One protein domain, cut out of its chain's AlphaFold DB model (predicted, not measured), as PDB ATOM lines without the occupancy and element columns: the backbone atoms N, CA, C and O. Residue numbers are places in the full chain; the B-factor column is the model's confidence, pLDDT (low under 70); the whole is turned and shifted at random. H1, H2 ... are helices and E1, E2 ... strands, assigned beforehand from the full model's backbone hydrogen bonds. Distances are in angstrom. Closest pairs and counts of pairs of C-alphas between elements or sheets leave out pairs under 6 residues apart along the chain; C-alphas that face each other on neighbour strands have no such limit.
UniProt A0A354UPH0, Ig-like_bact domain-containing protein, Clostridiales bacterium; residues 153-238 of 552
ATOM      1  N   MET A 153     -32.514   6.931  94.991       86.62
ATOM      2  CA  MET A 153     -33.650   7.791  94.692       86.62
ATOM      3  C   MET A 153     -33.878   7.850  93.188       86.62
ATOM      4  O   MET A 153     -32.933   8.028  92.411       86.62
ATOM      5  N   THR A 154     -35.139   7.743  92.788       83.12
ATOM      6  CA  THR A 154     -35.589   7.985  91.418       83.12
ATOM      7  C   THR A 154     -36.652   9.077  91.406       83.12
ATOM      8  O   THR A 154     -37.359   9.303  92.389       83.12
ATOM      9  N   VAL A 155     -36.723   9.800  90.294       86.88
ATOM     10  CA  VAL A 155     -37.701  10.864  90.070       86.88
ATOM     11  C   VAL A 155     -38.315  10.630  88.705       86.88
ATOM     12  O   VAL A 155     -37.606  10.645  87.700       86.88
ATOM     13  N   ASP A 156     -39.623  10.422  88.686       75.12
ATOM     14  CA  ASP A 156     -40.414  10.362  87.465       75.12
ATOM     15  C   ASP A 156     -40.956  11.758  87.151       75.12
ATOM     16  O   ASP A 156     -41.776  12.308  87.892       75.12
ATOM     17  N   SER A 157     -40.465  12.326  86.051       79.38
ATOM     18  CA  SER A 157     -40.886  13.620  85.520       79.38
ATOM     19  C   SER A 157     -41.715  13.515  84.241       79.38
ATOM     20  O   SER A 157     -41.921  14.529  83.583       79.38
ATOM     21  N   SER A 158     -42.203  12.327  83.875       65.94
ATOM     22  CA  SER A 158     -42.961  12.090  82.634       65.94
ATOM     23  C   SER A 158     -44.284  12.857  82.555       65.94
ATOM     24  O   SER A 158     -44.778  13.142  81.465       65.94
ATOM     25  N   ALA A 159     -44.849  13.225  83.707       74.44
ATOM     26  CA  ALA A 159     -46.031  14.075  83.790       74.44
ATOM     27  C   ALA A 159     -45.734  15.562  83.500       74.44
ATOM     28  O   ALA A 159     -46.665  16.339  83.271       74.44
ATOM     29  N   LEU A 160     -44.460  15.975  83.494       78.81
ATOM     30  CA  LEU A 160     -44.049  17.323  83.105       78.81
ATOM     31  C   LEU A 160     -43.876  17.434  81.587       78.81
ATOM     32  O   LEU A 160     -43.476  16.496  80.905       78.81
ATOM     33  N   LYS A 161     -44.095  18.642  81.062       73.00
ATOM     34  CA  LYS A 161     -43.615  19.011  79.728       73.00
ATOM     35  C   LYS A 161     -42.099  19.162  79.769       73.00
ATOM     36  O   LYS A 161     -41.545  19.721  80.710       73.00
ATOM     37  N   GLU A 162     -41.427  18.781  78.699       61.34
ATOM     38  CA  GLU A 162     -39.994  19.062  78.554       61.34
ATOM     39  C   GLU A 162     -39.707  20.523  78.269       61.34
ATOM     40  O   GLU A 162     -38.625  21.019  78.568       61.34
ATOM     41  N   ARG A 163     -40.660  21.202  77.627       75.31
ATOM     42  CA  ARG A 163     -40.545  22.599  77.253       75.31
ATOM     43  C   ARG A 163     -41.735  23.371  77.779       75.31
ATOM     44  O   ARG A 163     -42.872  23.085  77.410       75.31
ATOM     45  N   TYR A 164     -41.433  24.383  78.574       85.00
ATOM     46  CA  TYR A 164     -42.380  25.392  79.011       85.00
ATOM     47  C   TYR A 164     -42.039  26.721  78.361       85.00
ATOM     48  O   TYR A 164     -40.877  27.052  78.124       85.00
ATOM     49  N   THR A 165     -43.057  27.510  78.083       85.44
ATOM     50  CA  THR A 165     -42.897  28.919  77.767       85.44
ATOM     51  C   THR A 165     -42.822  29.739  79.048       85.44
ATOM     52  O   THR A 165     -43.364  29.356  80.083       85.44
ATOM     53  N   THR A 166     -42.212  30.919  78.987       90.62
ATOM     54  CA  THR A 166     -42.189  31.884  80.099       90.62
ATOM     55  C   THR A 166     -43.584  32.332  80.574       90.62
ATOM     56  O   THR A 166     -43.694  32.923  81.646       90.62
ATOM     57  N   GLU A 167     -44.641  32.088  79.790       88.31
ATOM     58  CA  GLU A 167     -46.038  32.396  80.138       88.31
ATOM     59  C   GLU A 167     -46.718  31.274  80.949       88.31
ATOM     60  O   GLU A 167     -47.800  31.487  81.495       88.31
ATOM     61  N   GLU A 168     -46.104  30.091  81.045       90.38
ATOM     62  CA  GLU A 168     -46.694  28.918  81.692       90.38
ATOM     63  C   GLU A 168     -46.347  28.794  83.181       90.38
ATOM     64  O   GLU A 168     -45.324  29.281  83.674       90.38
ATOM     65  N   THR A 169     -47.220  28.085  83.894       94.62
ATOM     66  CA  THR A 169     -47.020  27.629  85.272       94.62
ATOM     67  C   THR A 169     -46.805  26.122  85.290       94.62
ATOM     68  O   THR A 169     -47.460  25.391  84.546       94.62
ATOM     69  N   ILE A 170     -45.913  25.667  86.162       93.12
ATOM     70  CA  ILE A 170     -45.507  24.273  86.302       93.12
ATOM     71  C   ILE A 170     -45.965  23.768  87.666       93.12
ATOM     72  O   ILE A 170     -45.624  24.355  88.695       93.12
ATOM     73  N   ASP A 171     -46.710  22.669  87.659       94.88
ATOM     74  CA  ASP A 171     -47.016  21.903  88.860       94.88
ATOM     75  C   ASP A 171     -45.993  20.770  88.984       94.88
ATOM     76  O   ASP A 171     -46.010  19.829  88.200       94.88
ATOM     77  N   PHE A 172     -45.079  20.874  89.943       94.81
ATOM     78  CA  PHE A 172     -44.081  19.849  90.256       94.81
ATOM     79  C   PHE A 172     -44.590  18.800  91.247       94.81
ATOM     80  O   PHE A 172     -43.877  17.836  91.516       94.81
ATOM     81  N   THR A 173     -45.804  18.935  91.787       91.62
ATOM     82  CA  THR A 173     -46.395  17.882  92.634       91.62
ATOM     83  C   THR A 173     -46.806  16.651  91.836       91.62
ATOM     84  O   THR A 173     -46.981  15.582  92.411       91.62
ATOM     85  N   VAL A 174     -46.867  16.775  90.507       86.56
ATOM     86  CA  VAL A 174     -47.043  15.649  89.581       86.56
ATOM     87  C   VAL A 174     -45.798  14.761  89.470       86.56
ATOM     88  O   VAL A 174     -45.884  13.677  88.895       86.56
ATOM     89  N   LEU A 175     -44.641  15.209  89.981       87.75
ATOM     90  CA  LEU A 175     -43.445  14.374  90.056       87.75
ATOM     91  C   LEU A 175     -43.690  13.215  91.015       87.75
ATOM     92  O   LEU A 175     -44.102  13.424  92.156       87.75
ATOM     93  N   THR A 176     -43.329  12.006  90.590       85.38
ATOM     94  CA  THR A 176     -43.306  10.863  91.505       85.38
ATOM     95  C   THR A 176     -41.879  10.626  91.974       85.38
ATOM     96  O   THR A 176     -41.023  10.185  91.206       85.38
ATOM     97  N   VAL A 177     -41.610  10.942  93.241       88.62
ATOM     98  CA  VAL A 177     -40.290  10.772  93.859       88.62
ATOM     99  C   VAL A 177     -40.292   9.485  94.662       88.62
ATOM    100  O   VAL A 177     -41.144   9.294  95.527       88.62
ATOM    101  N   ARG A 178     -39.348   8.591  94.376       84.81
ATOM    102  CA  ARG A 178     -39.262   7.283  95.026       84.81
ATOM    103  C   ARG A 178     -37.909   7.104  95.676       84.81
ATOM    104  O   ARG A 178     -36.889   7.489  95.108       84.81
ATOM    105  N   VAL A 179     -37.913   6.476  96.841       83.50
ATOM    106  CA  VAL A 179     -36.701   6.051  97.541       83.50
ATOM    107  C   VAL A 179     -36.749   4.551  97.770       83.50
ATOM    108  O   VAL A 179     -37.812   4.003  98.069       83.50
ATOM    109  N   ALA A 180     -35.612   3.882  97.601       75.69
ATOM    110  CA  ALA A 180     -35.532   2.431  97.702       75.69
ATOM    111  C   ALA A 180     -34.235   1.952  98.361       75.69
ATOM    112  O   ALA A 180     -33.181   2.555  98.170       75.69
ATOM    113  N   THR A 181     -34.330   0.840  99.088       74.06
ATOM    114  CA  THR A 181     -33.226   0.029  99.632       74.06
ATOM    115  C   THR A 181     -33.496  -1.446  99.319       74.06
ATOM    116  O   THR A 181     -34.575  -1.807  98.835       74.06
ATOM    117  N   GLU A 182     -32.561  -2.338  99.633       59.94
ATOM    118  CA  GLU A 182     -32.760  -3.782  99.561       59.94
ATOM    119  C   GLU A 182     -33.985  -4.175 100.406       59.94
ATOM    120  O   GLU A 182     -34.005  -4.062 101.630       59.94
ATOM    121  N   GLY A 183     -35.067  -4.570  99.730       51.47
ATOM    122  CA  GLY A 183     -36.307  -4.980 100.382       51.47
ATOM    123  C   GLY A 183     -37.270  -3.858 100.798       51.47
ATOM    124  O   GLY A 183     -38.310  -4.184 101.372       51.47
ATOM    125  N   TYR A 184     -37.047  -2.586 100.449       58.53
ATOM    126  CA  TYR A 184     -37.987  -1.487 100.738       58.53
ATOM    127  C   TYR A 184     -38.052  -0.474  99.591       58.53
ATOM    128  O   TYR A 184     -37.024  -0.054  99.077       58.53
ATOM    129  N   THR A 185     -39.263  -0.056  99.231       65.44
ATOM    130  CA  THR A 185     -39.510   1.031  98.277       65.44
ATOM    131  C   THR A 185     -40.652   1.868  98.827       65.44
ATOM    132  O   THR A 185     -41.637   1.305  99.299       65.44
ATOM    133  N   SER A 186     -40.535   3.189  98.754       73.88
ATOM    134  CA  SER A 186     -41.609   4.109  99.125       73.88
ATOM    135  C   SER A 186     -41.709   5.258  98.134       73.88
ATOM    136  O   SER A 186     -40.696   5.731  97.610       73.88
ATOM    137  N   ILE A 187     -42.940   5.695  97.886       79.00
ATOM    138  CA  ILE A 187     -43.237   6.915  97.142       79.00
ATOM    139  C   ILE A 187     -43.353   8.048  98.159       79.00
ATOM    140  O   ILE A 187     -44.170   7.990  99.076       79.00
ATOM    141  N   LEU A 188     -42.530   9.076  97.986       81.38
ATOM    142  CA  LEU A 188     -42.532  10.246  98.847       81.38
ATOM    143  C   LEU A 188     -43.705  11.163  98.503       81.38
ATOM    144  O   LEU A 188     -43.960  11.472  97.335       81.38
ATOM    145  N   LYS A 189     -44.368  11.673  99.534       84.25
ATOM    146  CA  LYS A 189     -45.332  12.765  99.410       84.25
ATOM    147  C   LYS A 189     -44.615  14.065  99.070       84.25
ATOM    148  O   LYS A 189     -43.431  14.240  99.356       84.25
ATOM    149  N   ALA A 190     -45.346  15.012  98.487       85.50
ATOM    150  CA  ALA A 190     -44.790  16.289  98.043       85.50
ATOM    151  C   ALA A 190     -44.098  17.081  99.169       85.50
ATOM    152  O   ALA A 190     -43.164  17.833  98.899       85.50
ATOM    153  N   GLU A 191     -44.537  16.937 100.420       84.69
ATOM    154  CA  GLU A 191     -43.938  17.566 101.602       84.69
ATOM    155  C   GLU A 191     -42.652  16.889 102.103       84.69
ATOM    156  O   GLU A 191     -41.900  17.505 102.854       84.69
ATOM    157  N   GLU A 192     -42.376  15.653 101.682       86.31
ATOM    158  CA  GLU A 192     -41.236  14.856 102.160       86.31
ATOM    159  C   GLU A 192     -39.955  15.108 101.354       86.31
ATOM    160  O   GLU A 192     -38.874  14.716 101.783       86.31
ATOM    161  N   TRP A 193     -40.048  15.794 100.214       93.94
ATOM    162  CA  TRP A 193     -38.900  16.172  99.390       93.94
ATOM    163  C   TRP A 193     -38.903  17.666  99.054       93.94
ATOM    164  O   TRP A 193     -39.912  18.374  99.122       93.94
ATOM    165  N   LYS A 194     -37.730  18.164  98.676       95.88
ATOM    166  CA  LYS A 194     -37.463  19.560  98.335       95.88
ATOM    167  C   LYS A 194     -37.167  19.693  96.856       95.88
ATOM    168  O   LYS A 194     -36.490  18.850  96.276       95.88
ATOM    169  N   LEU A 195     -37.642  20.781  96.263       97.69
ATOM    170  CA  LEU A 195     -37.263  21.180  94.916       97.69
ATOM    171  C   LEU A 195     -36.297  22.352  95.027       97.69
ATOM    172  O   LEU A 195     -36.590  23.316  95.733       97.69
ATOM    173  N   LYS A 196     -35.160  22.292  94.342       97.25
ATOM    174  CA  LYS A 196     -34.165  23.362  94.355       97.25
ATOM    175  C   LYS A 196     -33.747  23.760  92.952       97.25
ATOM    176  O   LYS A 196     -33.682  22.935  92.044       97.25
ATOM    177  N   LYS A 197     -33.399  25.034  92.807       95.44
ATOM    178  CA  LYS A 197     -32.686  25.579  91.651       95.44
ATOM    179  C   LYS A 197     -31.328  26.078  92.137       95.44
ATOM    180  O   LYS A 197     -31.246  27.104  92.820       95.44
ATOM    181  N   GLY A 198     -30.271  25.332  91.823       91.44
ATOM    182  CA  GLY A 198     -28.996  25.479  92.528       91.44
ATOM    183  C   GLY A 198     -29.200  25.256  94.030       91.44
ATOM    184  O   GLY A 198     -29.826  24.283  94.433       91.44
ATOM    185  N   GLU A 199     -28.751  26.199  94.858       91.06
ATOM    186  CA  GLU A 199     -28.904  26.124  96.322       91.06
ATOM    187  C   GLU A 199     -30.248  26.672  96.843       91.06
ATOM    188  O   GLU A 199     -30.549  26.563  98.030       91.06
ATOM    189  N   THR A 200     -31.064  27.293  95.983       94.69
ATOM    190  CA  THR A 200     -32.309  27.954  96.410       94.69
ATOM    191  C   THR A 200     -33.484  26.986  96.369       94.69
ATOM    192  O   THR A 200     -33.783  26.422  95.318       94.69
ATOM    193  N   GLU A 201     -34.175  26.822  97.497       95.50
ATOM    194  CA  GLU A 201     -35.386  26.002  97.603       95.50
ATOM    195  C   GLU A 201     -36.607  26.703  96.987       95.50
ATOM    196  O   GLU A 201     -36.855  27.888  97.218       95.50
ATOM    197  N   ILE A 202     -37.385  25.947  96.212       96.94
ATOM    198  CA  ILE A 202     -38.678  26.335  95.654       96.94
ATOM    199  C   ILE A 202     -39.756  25.764  96.582       96.94
ATOM    200  O   ILE A 202     -40.066  24.574  96.535       96.94
ATOM    201  N   ALA A 203     -40.288  26.615  97.463       92.75
ATOM    202  CA  ALA A 203     -41.190  26.193  98.538       92.75
ATOM    203  C   ALA A 203     -42.579  25.759  98.036       92.75
ATOM    204  O   ALA A 203     -43.082  24.714  98.445       92.75
ATOM    205  N   ASP A 204     -43.196  26.547  97.148       94.81
ATOM    206  CA  ASP A 204     -44.463  26.182  96.508       94.81
ATOM    207  C   ASP A 204     -44.190  25.420  95.213       94.81
ATOM    208  O   ASP A 204     -43.674  25.975  94.244       94.81
ATOM    209  N   LYS A 205     -44.540  24.135  95.215       95.62
ATOM    210  CA  LYS A 205     -44.336  23.220  94.089       95.62
ATOM    211  C   LYS A 205     -45.535  23.169  93.142       95.62
ATOM    212  O   LYS A 205     -45.402  22.616  92.061       95.62
ATOM    213  N   THR A 206     -46.690  23.707  93.534       95.25
ATOM    214  CA  THR A 206     -47.966  23.495  92.824       95.25
ATOM    215  C   THR A 206     -48.153  24.415  91.622       95.25
ATOM    216  O   THR A 206     -48.869  24.078  90.683       95.25
ATOM    217  N   ALA A 207     -47.524  25.591  91.646       94.94
ATOM    218  CA  ALA A 207     -47.716  26.620  90.630       94.94
ATOM    219  C   ALA A 207     -46.456  27.479  90.444       94.94
ATOM    220  O   ALA A 207     -46.457  28.693  90.652       94.94
ATOM    221  N   VAL A 208     -45.357  26.852  90.029       96.62
ATOM    222  CA  VAL A 208     -44.092  27.548  89.764       96.62
ATOM    223  C   VAL A 208     -44.168  28.251  88.412       96.62
ATOM    224  O   VAL A 208     -44.343  27.605  87.381       96.62
ATOM    225  N   ALA A 209     -44.017  29.573  88.376       96.00
ATOM    226  CA  ALA A 209     -43.983  30.295  87.107       96.00
ATOM    227  C   ALA A 209     -42.679  29.983  86.352       96.00
ATOM    228  O   ALA A 209     -41.584  30.243  86.853       96.00
ATOM    229  N   ALA A 210     -42.778  29.472  85.122       94.25
ATOM    230  CA  ALA A 210     -41.613  29.029  84.351       94.25
ATOM    231  C   ALA A 210     -40.597  30.161  84.113       94.25
ATOM    232  O   ALA A 210     -39.390  29.932  84.149       94.25
ATOM    233  N   LYS A 211     -41.059  31.409  83.954       94.00
ATOM    234  CA  LYS A 211     -40.187  32.593  83.837       94.00
ATOM    235  C   LYS A 211     -39.215  32.772  85.014       94.00
ATOM    236  O   LYS A 211     -38.104  33.249  84.797       94.00
ATOM    237  N   ASP A 212     -39.592  32.363  86.226       95.06
ATOM    238  CA  ASP A 212     -38.758  32.524  87.426       95.06
ATOM    239  C   ASP A 212     -37.625  31.474  87.459       95.06
ATOM    240  O   ASP A 212     -36.565  31.656  88.075       95.06
ATOM    241  N   LEU A 213     -37.789  30.388  86.697       94.38
ATOM    242  CA  LEU A 213     -36.744  29.399  86.445       94.38
ATOM    243  C   LEU A 213     -35.694  29.889  85.435       94.38
ATOM    244  O   LEU A 213     -34.587  29.353  85.408       94.38
ATOM    245  N   GLY A 214     -35.952  30.983  84.717       92.19
ATOM    246  CA  GLY A 214     -35.053  31.518  83.693       92.19
ATOM    247  C   GLY A 214     -35.090  30.706  82.398       92.19
ATOM    248  O   GLY A 214     -35.534  29.568  82.381       92.19
ATOM    249  N   THR A 215     -34.654  31.319  81.299       91.56
ATOM    250  CA  THR A 215     -34.702  30.736  79.950       91.56
ATOM    251  C   THR A 215     -33.505  29.830  79.662       91.56
ATOM    252  O   THR A 215     -32.391  30.128  80.090       91.56
ATOM    253  N   GLY A 216     -33.710  28.810  78.833       88.00
ATOM    254  CA  GLY A 216     -32.722  27.811  78.441       88.00
ATOM    255  C   GLY A 216     -33.010  26.451  79.067       88.00
ATOM    256  O   GLY A 216     -34.119  26.182  79.529       88.00
ATOM    257  N   GLU A 217     -31.999  25.589  79.055       88.00
ATOM    258  CA  GLU A 217     -32.005  24.359  79.836       88.00
ATOM    259  C   GLU A 217     -31.917  24.709  81.331       88.00
ATOM    260  O   GLU A 217     -31.042  25.464  81.759       88.00
ATOM    261  N   VAL A 218     -32.858  24.194  82.113       93.12
ATOM    262  CA  VAL A 218     -32.983  24.411  83.551       93.12
ATOM    263  C   VAL A 218     -32.836  23.067  84.243       93.12
ATOM    264  O   VAL A 218     -33.700  22.197  84.137       93.12
ATOM    265  N   THR A 219     -31.759  22.931  85.008       92.81
ATOM    266  CA  THR A 219     -31.574  21.825  85.944       92.81
ATOM    267  C   THR A 219     -32.208  22.181  87.284       92.81
ATOM    268  O   THR A 219     -31.893  23.219  87.875       92.81
ATOM    269  N   LEU A 220     -33.095  21.317  87.767       96.38
ATOM    270  CA  LEU A 220     -33.671  21.391  89.104       96.38
ATOM    271  C   LEU A 220     -33.267  20.152  89.885       96.38
ATOM    272  O   LEU A 220     -33.317  19.040  89.370       96.38
ATOM    273  N   THR A 221     -32.920  20.345  91.146       97.12
ATOM    274  CA  THR A 221     -32.555  19.258  92.043       97.12
ATOM    275  C   THR A 221     -33.761  18.905  92.895       97.12
ATOM    276  O   THR A 221     -34.254  19.729  93.669       97.12
ATOM    277  N   VAL A 222     -34.230  17.670  92.768       96.56
ATOM    278  CA  VAL A 222     -35.125  17.050  93.741       96.56
ATOM    279  C   VAL A 222     -34.248  16.471  94.843       96.56
ATOM    280  O   VAL A 222     -33.297  15.744  94.566       96.56
ATOM    281  N   GLU A 223     -34.529  16.813  96.094       94.31
ATOM    282  CA  GLU A 223     -33.729  16.430  97.256       94.31
ATOM    283  C   GLU A 223     -34.637  15.837  98.332       94.31
ATOM    284  O   GLU A 223     -35.517  16.523  98.848       94.31
ATOM    285  N   TYR A 224     -34.410  14.576  98.695       88.12
ATOM    286  CA  TYR A 224     -35.041  13.965  99.866       88.12
ATOM    287  C   TYR A 224     -34.205  14.233 101.125       88.12
ATOM    288  O   TYR A 224     -34.708  14.690 102.147       88.12
ATOM    289  N   LEU A 225     -32.892  14.009 101.024       81.12
ATOM    290  CA  LEU A 225     -31.900  14.268 102.069       81.12
ATOM    291  C   LEU A 225     -30.668  14.933 101.436       81.12
ATOM    292  O   LEU A 225     -30.483  14.791 100.228       81.12
ATOM    293  N   PRO A 226     -29.781  15.596 102.206       77.19
ATOM    294  CA  PRO A 226     -28.644  16.338 101.641       77.19
ATOM    295  C   PRO A 226     -27.775  15.540 100.651       77.19
ATOM    296  O   PRO A 226     -27.313  16.083  99.645       77.19
ATOM    297  N   ASP A 227     -27.611  14.241 100.915       79.19
ATOM    298  CA  ASP A 227     -26.811  13.318 100.101       79.19
ATOM    299  C   ASP A 227     -27.663  12.458  99.143       79.19
ATOM    300  O   ASP A 227     -27.123  11.693  98.350       79.19
ATOM    301  N   VAL A 228     -28.995  12.575  99.200       84.25
ATOM    302  CA  VAL A 228     -29.957  11.767  98.435       84.25
ATOM    303  C   VAL A 228     -30.789  12.699  97.565       84.25
ATOM    304  O   VAL A 228     -31.828  13.226  97.974       84.25
ATOM    305  N   LYS A 229     -30.281  12.928  96.355       91.38
ATOM    306  CA  LYS A 229     -30.832  13.890  95.406       91.38
ATOM    307  C   LYS A 229     -30.686  13.421  93.967       91.38
ATOM    308  O   LYS A 229     -29.815  12.613  93.643       91.38
ATOM    309  N   LYS A 230     -31.552  13.939  93.105       91.94
ATOM    310  CA  LYS A 230     -31.576  13.644  91.677       91.94
ATOM    311  C   LYS A 230     -31.946  14.908  90.931       91.94
ATOM    312  O   LYS A 230     -32.865  15.621  91.325       91.94
ATOM    313  N   ASP A 231     -31.232  15.148  89.847       92.56
ATOM    314  CA  ASP A 231     -31.540  16.261  88.975       92.56
ATOM    315  C   ASP A 231     -32.591  15.851  87.948       92.56
ATOM    316  O   ASP A 231     -32.553  14.750  87.393       92.56
ATOM    317  N   ILE A 232     -33.513  16.770  87.699       89.25
ATOM    318  CA  ILE A 232     -34.392  16.773  86.538       89.25
ATOM    319  C   ILE A 232     -34.015  17.959  85.658       89.25
ATOM    320  O   ILE A 232     -33.548  18.994  86.141       89.25
ATOM    321  N   VAL A 233     -34.230  17.810  84.358       85.31
ATOM    322  CA  VAL A 233     -33.922  18.845  83.377       85.31
ATOM    323  C   VAL A 233     -35.184  19.165  82.596       85.31
ATOM    324  O   VAL A 233     -35.878  18.270  82.122       85.31
ATOM    325  N   LEU A 234     -35.480  20.453  82.472       86.38
ATOM    326  CA  LEU A 234     -36.534  20.976  81.609       86.38
ATOM    327  C   LEU A 234     -35.988  22.153  80.808       86.38
ATOM    328  O   LEU A 234     -34.964  22.733  81.150       86.38
ATOM    329  N   THR A 235     -36.670  22.540  79.743       85.88
ATOM    330  CA  THR A 235     -36.334  23.717  78.943       85.88
ATOM    331  C   THR A 235     -37.391  24.792  79.151       85.88
ATOM    332  O   THR A 235     -38.579  24.544  78.954       85.88
ATOM    333  N   VAL A 236     -36.979  26.013  79.474       90.00
ATOM    334  CA  VAL A 236     -37.868  27.180  79.440       90.00
ATOM    335  C   VAL A 236     -37.485  28.056  78.261       90.00
ATOM    336  O   VAL A 236     -36.329  28.431  78.097       90.00
ATOM    337  N   VAL A 237     -38.449  28.422  77.432       85.94
ATOM    338  CA  VAL A 237     -38.234  29.321  76.294       85.94
ATOM    339  C   VAL A 237     -39.104  30.554  76.430       85.94
ATOM    340  O   VAL A 237     -40.211  30.494  76.964       85.94
ATOM    341  N   GLU A 238     -38.634  31.690  75.930       86.19
ATOM    342  CA  GLU A 238     -39.508  32.852  75.803       86.19
ATOM    343  C   GLU A 238     -40.653  32.503  74.843       86.19
ATOM    344  O   GLU A 238     -40.439  31.920  73.775       86.19
TER     345      GLU A 238
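AT A GLANCE: This is residues 153 to 238 of the 552 residues of the protein "Ig-like_bact domain-containing protein" of Clostridiales bacterium (UniProt A0A354UPH0). Two sheets stand partly face to face as a loose sandwich: a strongly twisted sheet built round the long hairpin E7 and E8, and the small sheet E1, E3, E4 over part of it. The hairpin E3 and E4 reaches one end of the longest axis, while E2 and the one-turn helix H1 lie toward the other. The printed part has 86 residues, in the order E1 E2 E3 E4 E5 E6 H1 E7 E8, and is mostly strand. The sheets run E2 E8 E7 E5 E6, mixed, and E1 E3 E4, antiparallel. It is compact, with a radius of gyration of the C-alphas of 12.9 A, and elongated, spanning 45 by 24 by 20 A.

IN THESE COORDINATES: E1, residues 153 to 156, begins at C-alpha 153 (-33.650, 7.791, 94.692). E2 is residues 163 to 165, E3 176 to 181 with 16.9 A, E4 184 to 188 with 12.7 A, E5 194 to 197, E6 200 to 202 and H1 210 to 213. E7, residues 216 to 225, measures 27.2 A; E8, residues 228 to 237, measures 29.4 A and ends at C-alpha 237 (-38.234, 29.321, 76.294).

HOW THE PARTS SIT: E1 and E3 are antiparallel, with N 154 and O 178 2.9 A apart; in the hairpin E3 and E4, N 181 and O 184 are 2.8 A apart. The closest C-alphas of E1 and E8 are Met 153 and Val 228, 6.6 A. E2 is parallel to E8, N 164 and O 235 at 2.9 A. E7 is antiparallel to E8, N 218 and O 234 at 2.7 A, and to E5, N 196 and O 221 at 2.8 A. In the hairpin E5 and E6, N 202 and O 195 are 2.8 A apart. E6, H1 and E7 form a split strand-helix-strand unit, two strands of one sheet joined through a helix, with E5 between them in the sheet, and its crossover is right-handed. H1 is at the sheet's level, 3.2 A in height; it is too short for an O i to N i+4 pair, and its one O i to N i+3 pair is within range.

THE WHOLE: The C-alphas farthest apart, Gly 183 and Glu 238, are 45.2 A apart. There is no cut and no long link. Mean pLDDT of the printed part is 86.6, with residues 158, 162 and 182 to 185 under 70.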